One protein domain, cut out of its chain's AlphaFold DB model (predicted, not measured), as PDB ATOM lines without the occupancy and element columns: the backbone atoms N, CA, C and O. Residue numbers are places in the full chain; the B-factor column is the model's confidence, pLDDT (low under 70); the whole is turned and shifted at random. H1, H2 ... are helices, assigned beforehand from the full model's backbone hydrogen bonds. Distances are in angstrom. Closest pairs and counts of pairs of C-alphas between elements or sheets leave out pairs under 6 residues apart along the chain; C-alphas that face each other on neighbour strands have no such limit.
ATOM      1  N   ILE A 121      27.409  -5.632  40.878       92.44
ATOM      2  CA  ILE A 121      27.727  -6.719  39.924       92.44
ATOM      3  C   ILE A 121      26.492  -7.564  39.602       92.44
ATOM      4  O   ILE A 121      26.359  -8.001  38.465       92.44
ATOM      5  N   ALA A 122      25.587  -7.772  40.561       92.12
ATOM      6  CA  ALA A 122      24.330  -8.474  40.301       92.12
ATOM      7  C   ALA A 122      23.517  -7.750  39.216       92.12
ATOM      8  O   ALA A 122      23.280  -8.316  38.160       92.12
ATOM      9  N   GLN A 123      23.258  -6.452  39.402       93.94
ATOM     10  CA  GLN A 123      22.528  -5.638  38.426       93.94
ATOM     11  C   GLN A 123      23.221  -5.589  37.059       93.94
ATOM     12  O   GLN A 123      22.557  -5.619  36.030       93.94
ATOM     13  N   LEU A 124      24.556  -5.529  37.022       95.50
ATOM     14  CA  LEU A 124      25.300  -5.556  35.761       95.50
ATOM     15  C   LEU A 124      25.160  -6.896  35.030       95.50
ATOM     16  O   LEU A 124      25.087  -6.905  33.802       95.50
ATOM     17  N   LYS A 125      25.126  -8.013  35.768       96.31
ATOM     18  CA  LYS A 125      24.864  -9.342  35.203       96.31
ATOM     19  C   LYS A 125      23.435  -9.429  34.678       96.31
ATOM     20  O   LYS A 125      23.268  -9.779  33.516       96.31
ATOM     21  N   ASP A 126      22.457  -9.000  35.472       94.88
ATOM     22  CA  ASP A 126      21.042  -8.996  35.089       94.88
ATOM     23  C   ASP A 126      20.821  -8.163  33.813       94.88
ATOM     24  O   ASP A 126      20.243  -8.641  32.841       94.88
ATOM     25  N   GLN A 127      21.397  -6.957  33.743       96.38
ATOM     26  CA  GLN A 127      21.342  -6.109  32.544       96.38
ATOM     27  C   GLN A 127      22.066  -6.721  31.339       96.38
ATOM     28  O   GLN A 127      21.663  -6.527  30.194       96.38
ATOM     29  N   ALA A 128      23.185  -7.417  31.554       97.50
ATOM     30  CA  ALA A 128      23.872  -8.107  30.468       97.50
ATOM     31  C   ALA A 128      23.017  -9.256  29.915       97.50
ATOM     32  O   ALA A 128      22.996  -9.469  28.703       97.50
ATOM     33  N   GLU A 129      22.302  -9.970  30.781       95.75
ATOM     34  CA  GLU A 129      21.348 -11.009  30.397       95.75
ATOM     35  C   GLU A 129      20.114 -10.429  29.694       95.75
ATOM     36  O   GLU A 129      19.672 -10.986  28.692       95.75
ATOM     37  N   GLU A 130      19.592  -9.287  30.147       93.19
ATOM     38  CA  GLU A 130      18.530  -8.535  29.461       93.19
ATOM     39  C   GLU A 130      18.944  -8.144  28.039       93.19
ATOM     40  O   GLU A 130      18.254  -8.502  27.087       93.19
ATOM     41  N   ARG A 131      20.121  -7.529  27.857       95.62
ATOM     42  CA  ARG A 131      20.617  -7.158  26.517       95.62
ATOM     43  C   ARG A 131      20.811  -8.360  25.598       95.62
ATOM     44  O   ARG A 131      20.563  -8.256  24.400       95.62
ATOM     45  N   LYS A 132      21.277  -9.494  26.132       95.88
ATOM     46  CA  LYS A 132      21.393 -10.739  25.355       95.88
ATOM     47  C   LYS A 132      20.022 -11.197  24.863       95.88
ATOM     48  O   LYS A 132      19.868 -11.452  23.675       95.88
ATOM     49  N   ARG A 133      19.020 -11.207  25.747       89.69
ATOM     50  CA  ARG A 133      17.641 -11.560  25.386       89.69
ATOM     51  C   ARG A 133      17.060 -10.613  24.337       89.69
ATOM     52  O   ARG A 133      16.487 -11.076  23.356       89.69
ATOM     53  N   GLU A 134      17.247  -9.304  24.489       92.00
ATOM     54  CA  GLU A 134      16.796  -8.314  23.502       92.00
ATOM     55  C   GLU A 134      17.455  -8.517  22.130       92.00
ATOM     56  O   GLU A 134      16.784  -8.433  21.097       92.00
ATOM     57  N   ALA A 135      18.757  -8.816  22.108       95.19
ATOM     58  CA  ALA A 135      19.485  -9.106  20.877       95.19
ATOM     59  C   ALA A 135      18.948 -10.366  20.180       95.19
ATOM     60  O   ALA A 135      18.744 -10.347  18.962       95.19
ATOM     61  N   ASP A 136      18.660 -11.424  20.942       90.31
ATOM     62  CA  ASP A 136      18.076 -12.664  20.421       90.31
ATOM     63  C   ASP A 136      16.679 -12.412  19.830       90.31
ATOM     64  O   ASP A 136      16.405 -12.796  18.691       90.31
ATOM     65  N   VAL A 137      15.821 -11.668  20.539       88.81
ATOM     66  CA  VAL A 137      14.483 -11.279  20.054       88.81
ATOM     67  C   VAL A 137      14.575 -10.445  18.772       88.81
ATOM     68  O   VAL A 137      13.808 -10.653  17.826       88.81
ATOM     69  N   ALA A 138      15.519  -9.505  18.700       93.81
ATOM     70  CA  ALA A 138      15.730  -8.688  17.509       93.81
ATOM     71  C   ALA A 138      16.183  -9.535  16.310       93.81
ATOM     72  O   ALA A 138      15.673  -9.361  15.196       93.81
ATOM     73  N   TYR A 139      17.106 -10.473  16.534       94.50
ATOM     74  CA  TYR A 139      17.578 -11.400  15.510       94.50
ATOM     75  C   TYR A 139      16.446 -12.293  14.993       94.50
ATOM     76  O   TYR A 139      16.260 -12.448  13.786       94.50
ATOM     77  N   GLU A 140      15.622 -12.823  15.887       89.81
ATOM     78  CA  GLU A 140      14.487 -13.664  15.519       89.81
ATOM     79  C   GLU A 140      13.405 -12.892  14.776       89.81
ATOM     80  O   GLU A 140      12.908 -13.366  13.754       89.81
ATOM     81  N   ARG A 141      13.087 -11.668  15.210       92.00
ATOM     82  CA  ARG A 141      12.168 -10.784  14.483       92.00
ATOM     83  C   ARG A 141      12.679 -10.500  13.071       92.00
ATOM     84  O   ARG A 141      11.881 -10.474  12.134       92.00
ATOM     85  N   LYS A 142      13.991 -10.309  12.902       96.00
ATOM     86  CA  LYS A 142      14.609 -10.158  11.579       96.00
ATOM     87  C   LYS A 142      14.402 -11.419  10.737       96.00
ATOM     88  O   LYS A 142      13.921 -11.311   9.614       96.00
ATOM     89  N   MET A 143      14.665 -12.599  11.297       91.94
ATOM     90  CA  MET A 143      14.479 -13.874  10.594       91.94
ATOM     91  C   MET A 143      13.028 -14.159  10.223       91.94
ATOM     92  O   MET A 143      12.761 -14.616   9.117       91.94
ATOM     93  N   LEU A 144      12.076 -13.844  11.098       90.56
ATOM     94  CA  LEU A 144      10.653 -13.948  10.784       90.56
ATOM     95  C   LEU A 144      10.259 -12.985   9.664       90.56
ATOM     96  O   LEU A 144       9.530 -13.370   8.758       90.56
ATOM     97  N   LYS A 145      10.774 -11.752   9.688       95.31
ATOM     98  CA  LYS A 145      10.516 -10.774   8.630       95.31
ATOM     99  C   LYS A 145      11.054 -11.240   7.279       95.31
ATOM    100  O   LYS A 145      10.393 -11.015   6.272       95.31
ATOM    101  N   ASP A 146      12.228 -11.863   7.251       94.06
ATOM    102  CA  ASP A 146      12.801 -12.402   6.018       94.06
ATOM    103  C   ASP A 146      12.034 -13.646   5.544       94.06
ATOM    104  O   ASP A 146      11.677 -13.712   4.373       94.06
ATOM    105  N   ARG A 147      11.606 -14.533   6.454       91.81
ATOM    106  CA  ARG A 147      10.708 -15.652   6.114       91.81
ATOM    107  C   ARG A 147       9.386 -15.188   5.526       91.81
ATOM    108  O   ARG A 147       9.007 -15.696   4.490       91.81
ATOM    109  N   VAL A 148       8.714 -14.198   6.117       90.62
ATOM    110  CA  VAL A 148       7.446 -13.661   5.578       90.62
ATOM    111  C   VAL A 148       7.635 -13.087   4.171       90.62
ATOM    112  O   VAL A 148       6.749 -13.203   3.327       90.62
ATOM    113  N   LYS A 149       8.799 -12.489   3.885       93.50
ATOM    114  CA  LYS A 149       9.122 -12.051   2.525       93.50
ATOM    115  C   LYS A 149       9.384 -13.214   1.583       93.50
ATOM    116  O   LYS A 149       9.216 -13.000   0.405       93.50
ATOM    117  N   GLU A 150       9.811 -14.384   2.029       89.19
ATOM    118  CA  GLU A 150      10.050 -15.548   1.161       89.19
ATOM    119  C   GLU A 150       8.844 -16.500   1.110       89.19
ATOM    120  O   GLU A 150       8.723 -17.298   0.189       89.19
ATOM    121  N   ASP A 151       7.909 -16.376   2.052       90.81
ATOM    122  CA  ASP A 151       6.754 -17.263   2.235       90.81
ATOM    123  C   ASP A 151       5.834 -17.303   1.006       90.81
ATOM    124  O   ASP A 151       5.324 -18.352   0.621       90.81
ATOM    125  N   HIS A 152       5.707 -16.170   0.307       88.56
ATOM    126  CA  HIS A 152       4.949 -16.076  -0.944       88.56
ATOM    127  C   HIS A 152       5.566 -16.868  -2.113       88.56
ATOM    128  O   HIS A 152       4.868 -17.165  -3.077       88.56
ATOM    129  N   LEU A 153       6.859 -17.211  -2.048       90.06
ATOM    130  CA  LEU A 153       7.542 -18.039  -3.053       90.06
ATOM    131  C   LEU A 153       7.372 -19.541  -2.793       90.06
ATOM    132  O   LEU A 153       7.605 -20.345  -3.694       90.06
ATOM    133  N   PHE A 154       6.997 -19.929  -1.572       86.50
ATOM    134  CA  PHE A 154       6.961 -21.327  -1.138       86.50
ATOM    135  C   PHE A 154       5.611 -21.741  -0.544       86.50
ATOM    136  O   PHE A 154       5.538 -22.770   0.121       86.50
ATOM    137  N   SER A 155       4.543 -20.988  -0.827       89.50
ATOM    138  CA  SER A 155       3.195 -21.234  -0.292       89.50
ATOM    139  C   SER A 155       2.624 -22.609  -0.666       89.50
ATOM    140  O   SER A 155       1.827 -23.162   0.082       89.50
ATOM    141  N   ASP A 156       3.071 -23.187  -1.784       91.25
ATOM    142  CA  ASP A 156       2.632 -24.508  -2.255       91.25
ATOM    143  C   ASP A 156       3.351 -25.680  -1.551       91.25
ATOM    144  O   ASP A 156       3.066 -26.843  -1.838       91.25
ATOM    145  N   LYS A 157       4.320 -25.409  -0.662       93.50
ATOM    146  CA  LYS A 157       5.117 -26.436   0.030       93.50
ATOM    147  C   LYS A 157       4.667 -26.618   1.476       93.50
ATOM    148  O   LYS A 157       4.368 -25.663   2.185       93.50
ATOM    149  N   GLU A 158       4.686 -27.863   1.941       89.94
ATOM    150  CA  GLU A 158       4.326 -28.205   3.317       89.94
ATOM    151  C   GLU A 158       5.374 -27.694   4.327       89.94
ATOM    152  O   GLU A 158       6.582 -27.877   4.147       89.94
ATOM    153  N   VAL A 159       4.918 -27.063   5.418       89.06
ATOM    154  CA  VAL A 159       5.780 -26.524   6.485       89.06
ATOM    155  C   VAL A 159       5.871 -27.518   7.641       89.06
ATOM    156  O   VAL A 159       4.930 -27.689   8.416       89.06
ATOM    157  N   PHE A 160       7.036 -28.144   7.812       89.50
ATOM    158  CA  PHE A 160       7.276 -29.085   8.906       89.50
ATOM    159  C   PHE A 160       7.921 -28.402  10.109       89.50
ATOM    160  O   PHE A 160       9.009 -27.830  10.017       89.50
ATOM    161  N   VAL A 161       7.276 -28.514  11.272       90.12
ATOM    162  CA  VAL A 161       7.785 -27.947  12.522       90.12
ATOM    163  C   VAL A 161       8.308 -29.033  13.465       90.12
ATOM    164  O   VAL A 161       7.556 -29.875  13.974       90.12
ATOM    165  N   THR A 162       9.607 -28.979  13.766       94.50
ATOM    166  CA  THR A 162      10.254 -29.901  14.710       94.50
ATOM    167  C   THR A 162       9.737 -29.699  16.139       94.50
ATOM    168  O   THR A 162       9.291 -28.614  16.521       94.50
ATOM    169  N   SER A 163       9.784 -30.747  16.964       94.31
ATOM    170  CA  SER A 163       9.353 -30.683  18.372       94.31
ATOM    171  C   SER A 163      10.138 -29.642  19.180       94.31
ATOM    172  O   SER A 163       9.561 -28.950  20.013       94.31
ATOM    173  N   ALA A 164      11.433 -29.480  18.898       92.38
ATOM    174  CA  ALA A 164      12.279 -28.471  19.530       92.38
ATOM    175  C   ALA A 164      11.849 -27.037  19.177       92.38
ATOM    176  O   ALA A 164      11.816 -26.174  20.049       92.38
ATOM    177  N   TYR A 165      11.462 -26.779  17.922       88.88
ATOM    178  CA  TYR A 165      10.990 -25.451  17.524       88.88
ATOM    179  C   TYR A 165       9.610 -25.130  18.102       88.88
ATOM    180  O   TYR A 165       9.371 -23.992  18.496       88.88
ATOM    181  N   ARG A 166       8.724 -26.130  18.228       93.44
ATOM    182  CA  ARG A 166       7.448 -25.970  18.948       93.44
ATOM    183  C   ARG A 166       7.669 -25.528  20.393       93.44
ATOM    184  O   ARG A 166       7.089 -24.529  20.800       93.44
ATOM    185  N   LYS A 167       8.586 -26.187  21.111       94.56
ATOM    186  CA  LYS A 167       8.975 -25.787  22.474       94.56
ATOM    187  C   LYS A 167       9.530 -24.364  22.523       94.56
ATOM    188  O   LYS A 167       9.083 -23.572  23.341       94.56
ATOM    189  N   LYS A 168      10.422 -24.003  21.595       89.00
ATOM    190  CA  LYS A 168      10.973 -22.642  21.511       89.00
ATOM    191  C   LYS A 168       9.882 -21.585  21.288       89.00
ATOM    192  O   LYS A 168       9.913 -20.534  21.917       89.00
ATOM    193  N   LEU A 169       8.900 -21.857  20.425       88.12
ATOM    194  CA  LEU A 169       7.764 -20.954  20.202       88.12
ATOM    195  C   LEU A 169       6.867 -20.825  21.440       88.12
ATOM    196  O   LEU A 169       6.370 -19.737  21.714       88.12
ATOM    197  N   GLU A 170       6.635 -21.913  22.175       91.88
ATOM    198  CA  GLU A 170       5.864 -21.899  23.425       91.88
ATOM    199  C   GLU A 170       6.586 -21.112  24.525       91.88
ATOM    200  O   GLU A 170       5.976 -20.264  25.171       91.88
ATOM    201  N   GLU A 171       7.892 -21.328  24.686       90.00
ATOM    202  CA  GLU A 171       8.741 -20.574  25.614       90.00
ATOM    203  C   GLU A 171       8.733 -19.076  25.290       90.00
ATOM    204  O   GLU A 171       8.567 -18.250  26.187       90.00
ATOM    205  N   GLN A 172       8.829 -18.717  24.007       85.56
ATOM    206  CA  GLN A 172       8.742 -17.327  23.557       85.56
ATOM    207  C   GLN A 172       7.376 -16.703  23.821       85.56
ATOM    208  O   GLN A 172       7.305 -15.573  24.293       85.56
ATOM    209  N   LYS A 173       6.288 -17.422  23.529       90.31
ATOM    210  CA  LYS A 173       4.928 -16.942  23.807       90.31
ATOM    211  C   LYS A 173       4.725 -16.699  25.294       90.31
ATOM    212  O   LYS A 173       4.278 -15.620  25.665       90.31
ATOM    213  N   LYS A 174       5.130 -17.655  26.133       91.75
ATOM    214  CA  LYS A 174       5.063 -17.520  27.589       91.75
ATOM    215  C   LYS A 174       5.864 -16.313  28.074       91.75
ATOM    216  O   LYS A 174       5.371 -15.535  28.879       91.75
ATOM    217  N   TRP A 175       7.071 -16.121  27.543       84.38
ATOM    218  CA  TRP A 175       7.904 -14.976  27.902       84.38
ATOM    219  C   TRP A 175       7.265 -13.636  27.511       84.38
ATOM    220  O   TRP A 175       7.250 -12.710  28.318       84.38
ATOM    221  N   LEU A 176       6.682 -13.543  26.312       85.88
ATOM    222  CA  LEU A 176       5.957 -12.351  25.862       85.88
ATOM    223  C   LEU A 176       4.698 -12.086  26.696       85.88
ATOM    224  O   LEU A 176       4.360 -10.932  26.947       85.88
ATOM    225  N   GLU A 177       3.990 -13.132  27.120       90.88
ATOM    226  CA  GLU A 177       2.836 -13.016  28.018       90.88
ATOM    227  C   GLU A 177       3.249 -12.512  29.404       90.88
ATOM    228  O   GLU A 177       2.603 -11.609  29.938       90.88
ATOM    229  N   ASP A 178       4.346 -13.032  29.958       88.12
ATOM    230  CA  ASP A 178       4.902 -12.586  31.238       88.12
ATOM    231  C   ASP A 178       5.396 -11.129  31.159       88.12
ATOM    232  O   ASP A 178       5.107 -10.324  32.049       88.12
ATOM    233  N   GLU A 179       6.085 -10.750  30.076       86.31
ATOM    234  CA  GLU A 179       6.517  -9.369  29.830       86.31
ATOM    235  C   GLU A 179       5.313  -8.433  29.680       86.31
ATOM    236  O   GLU A 179       5.265  -7.380  30.315       86.31
ATOM    237  N   LYS A 180       4.294  -8.842  28.919       91.88
ATOM    238  CA  LYS A 180       3.056  -8.074  28.752       91.88
ATOM    239  C   LYS A 180       2.310  -7.907  30.071       91.88
ATOM    240  O   LYS A 180       1.834  -6.814  30.367       91.88
ATOM    241  N   ARG A 181       2.224  -8.957  30.889       93.06
ATOM    242  CA  ARG A 181       1.621  -8.887  32.223       93.06
ATOM    243  C   ARG A 181       2.367  -7.892  33.108       93.06
ATOM    244  O   ARG A 181       1.731  -7.051  33.741       93.06
ATOM    245  N   LYS A 182       3.700  -7.957  33.120       88.81
ATOM    246  CA  LYS A 182       4.539  -7.016  33.867       88.81
ATOM    247  C   LYS A 182       4.339  -5.584  33.370       88.81
ATOM    248  O   LYS A 182       4.141  -4.682  34.176       88.81
ATOM    249  N   GLU A 183       4.295  -5.384  32.057       89.50
ATOM    250  CA  GLU A 183       4.041  -4.081  31.447       89.50
ATOM    251  C   GLU A 183       2.645  -3.548  31.813       89.50
ATOM    252  O   GLU A 183       2.480  -2.362  32.083       89.50
ATOM    253  N   GLU A 184       1.618  -4.399  31.864       91.88
ATOM    254  CA  GLU A 184       0.275  -4.019  32.314       91.88
ATOM    255  C   GLU A 184       0.246  -3.633  33.797       91.88
ATOM    256  O   GLU A 184      -0.427  -2.670  34.172       91.88
ATOM    257  N   GLU A 185       0.971  -4.356  34.649       88.19
ATOM    258  CA  GLU A 185       1.118  -4.036  36.071       88.19
ATOM    259  C   GLU A 185       1.875  -2.715  36.277       88.19
ATOM    260  O   GLU A 185       1.420  -1.868  37.047       88.19
ATOM    261  N   GLU A 186       2.962  -2.487  35.540       85.56
ATOM    262  CA  GLU A 186       3.706  -1.222  35.531       85.56
ATOM    263  C   GLU A 186       2.846  -0.074  34.993       85.56
ATOM    264  O   GLU A 186       2.786   0.992  35.601       85.56
ATOM    265  N   LYS A 187       2.085  -0.298  33.915       87.81
ATOM    266  CA  LYS A 187       1.132   0.681  33.368       87.81
ATOM    267  C   LYS A 187       0.042   1.040  34.371       87.81
ATOM    268  O   LYS A 187      -0.396   2.187  34.359       87.81
ATOM    269  N   LYS A 188      -0.413   0.096  35.199       85.56
ATOM    270  CA  LYS A 188      -1.374   0.347  36.288       85.56
ATOM    271  C   LYS A 188      -0.726   1.081  37.467       85.56
ATOM    272  O   LYS A 188      -1.400   1.859  38.130       85.56
ATOM    273  N   GLN A 189       0.561   0.844  37.723       79.31
ATOM    274  CA  GLN A 189       1.343   1.495  38.785       79.31
ATOM    275  C   GLN A 189       2.006   2.811  38.340       79.31
ATOM    276  O   GLN A 189       2.667   3.468  39.145       79.31
ATOM    277  N   ASP A 190       1.816   3.219  37.085       83.19
ATOM    278  CA  ASP A 190       2.359   4.454  36.532       83.19
ATOM    279  C   ASP A 190       1.776   5.677  37.254       83.19
ATOM    280  O   ASP A 190       0.586   5.998  37.163       83.19
ATOM    281  N   VAL A 191       2.658   6.396  37.947       76.62
ATOM    282  CA  VAL A 191       2.340   7.593  38.732       76.62
ATOM    283  C   VAL A 191       1.659   8.666  37.874       76.62
ATOM    284  O   VAL A 191       0.804   9.393  38.381       76.62
ATOM    285  N   ARG A 192       1.964   8.741  36.566       80.38
ATOM    286  CA  ARG A 192       1.335   9.715  35.655       80.38
ATOM    287  C   ARG A 192      -0.149   9.442  35.413       80.38
ATOM    288  O   ARG A 192      -0.887  10.379  35.128       80.38
ATOM    289  N   LYS A 193      -0.585   8.184  35.512       84.00
ATOM    290  CA  LYS A 193      -1.971   7.774  35.233       84.00
ATOM    291  C   LYS A 193      -2.841   7.746  36.480       84.00
ATOM    292  O   LYS A 193      -4.040   7.973  36.387       84.00
ATOM    293  N   VAL A 194      -2.242   7.464  37.635       75.12
ATOM    294  CA  VAL A 194      -2.982   7.246  38.885       75.12
ATOM    295  C   VAL A 194      -3.351   8.558  39.595       75.12
ATOM    296  O   VAL A 194      -4.243   8.550  40.434       75.12
ATOM    297  N   GLY A 195      -2.734   9.699  39.255       71.75
ATOM    298  CA  GLY A 195      -3.156  11.052  39.674       71.75
ATOM    299  C   GLY A 195      -3.048  11.376  41.175       71.75
ATOM    300  O   GLY A 195      -2.961  12.542  41.552       71.75
ATOM    301  N   HIS A 196      -2.991  10.367  42.044       74.69
ATOM    302  CA  HIS A 196      -2.926  10.494  43.494       74.69
ATOM    303  C   HIS A 196      -1.572  10.009  44.023       74.69
ATOM    304  O   HIS A 196      -1.191   8.849  43.857       74.69
TER     305      HIS A 196
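AT A GLANCE: This is residues 121 to 196 of the 415 residues of the protein "DUF2040 domain-containing protein" of Chlamydomonas eustigma (UniProt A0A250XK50). Two long helices, H1 and H2, cross as an open X without touching, and a long loop joins them at one end. A short helix, H3, follows at the far end of H2. The printed part has 76 residues, with three named helices in the order H1, H2, H3 and no named strand; the class is all helix. The whole is extended, with a radius of gyration of the C-alphas of 18.0 A and spans of 58 by 34 by 22 A.

IN THESE COORDINATES: Find C-alpha 121 at (27.727, -6.719, 39.924); from there H1, residues 121 to 151, runs 44.4 A. H2, residues 163 to 189, runs 38.9 A from C-alpha 163 at (9.353, -30.683, 18.372). H3 is residues 191 to 194, ending at C-alpha 194 at (-2.982, 7.246, 38.885).

HOW THE PARTS SIT: H1 is apart from H2 and from H3. H2 and H3 are close but not clearly touching; their closest C-alphas, of Lys 188 and Val 194, are 7.5 A apart. In H1 and H2 every O i to N i+4 pair is within hydrogen-bond range; H3 is too short for such a pair.

THE WHOLE: The C-alphas farthest apart, of Asp 156 and His 196, are 57.9 A apart. The printed part has no cut. The link from H1 to H2, 11 residues, is long. No printed residue has a pLDDT under 70.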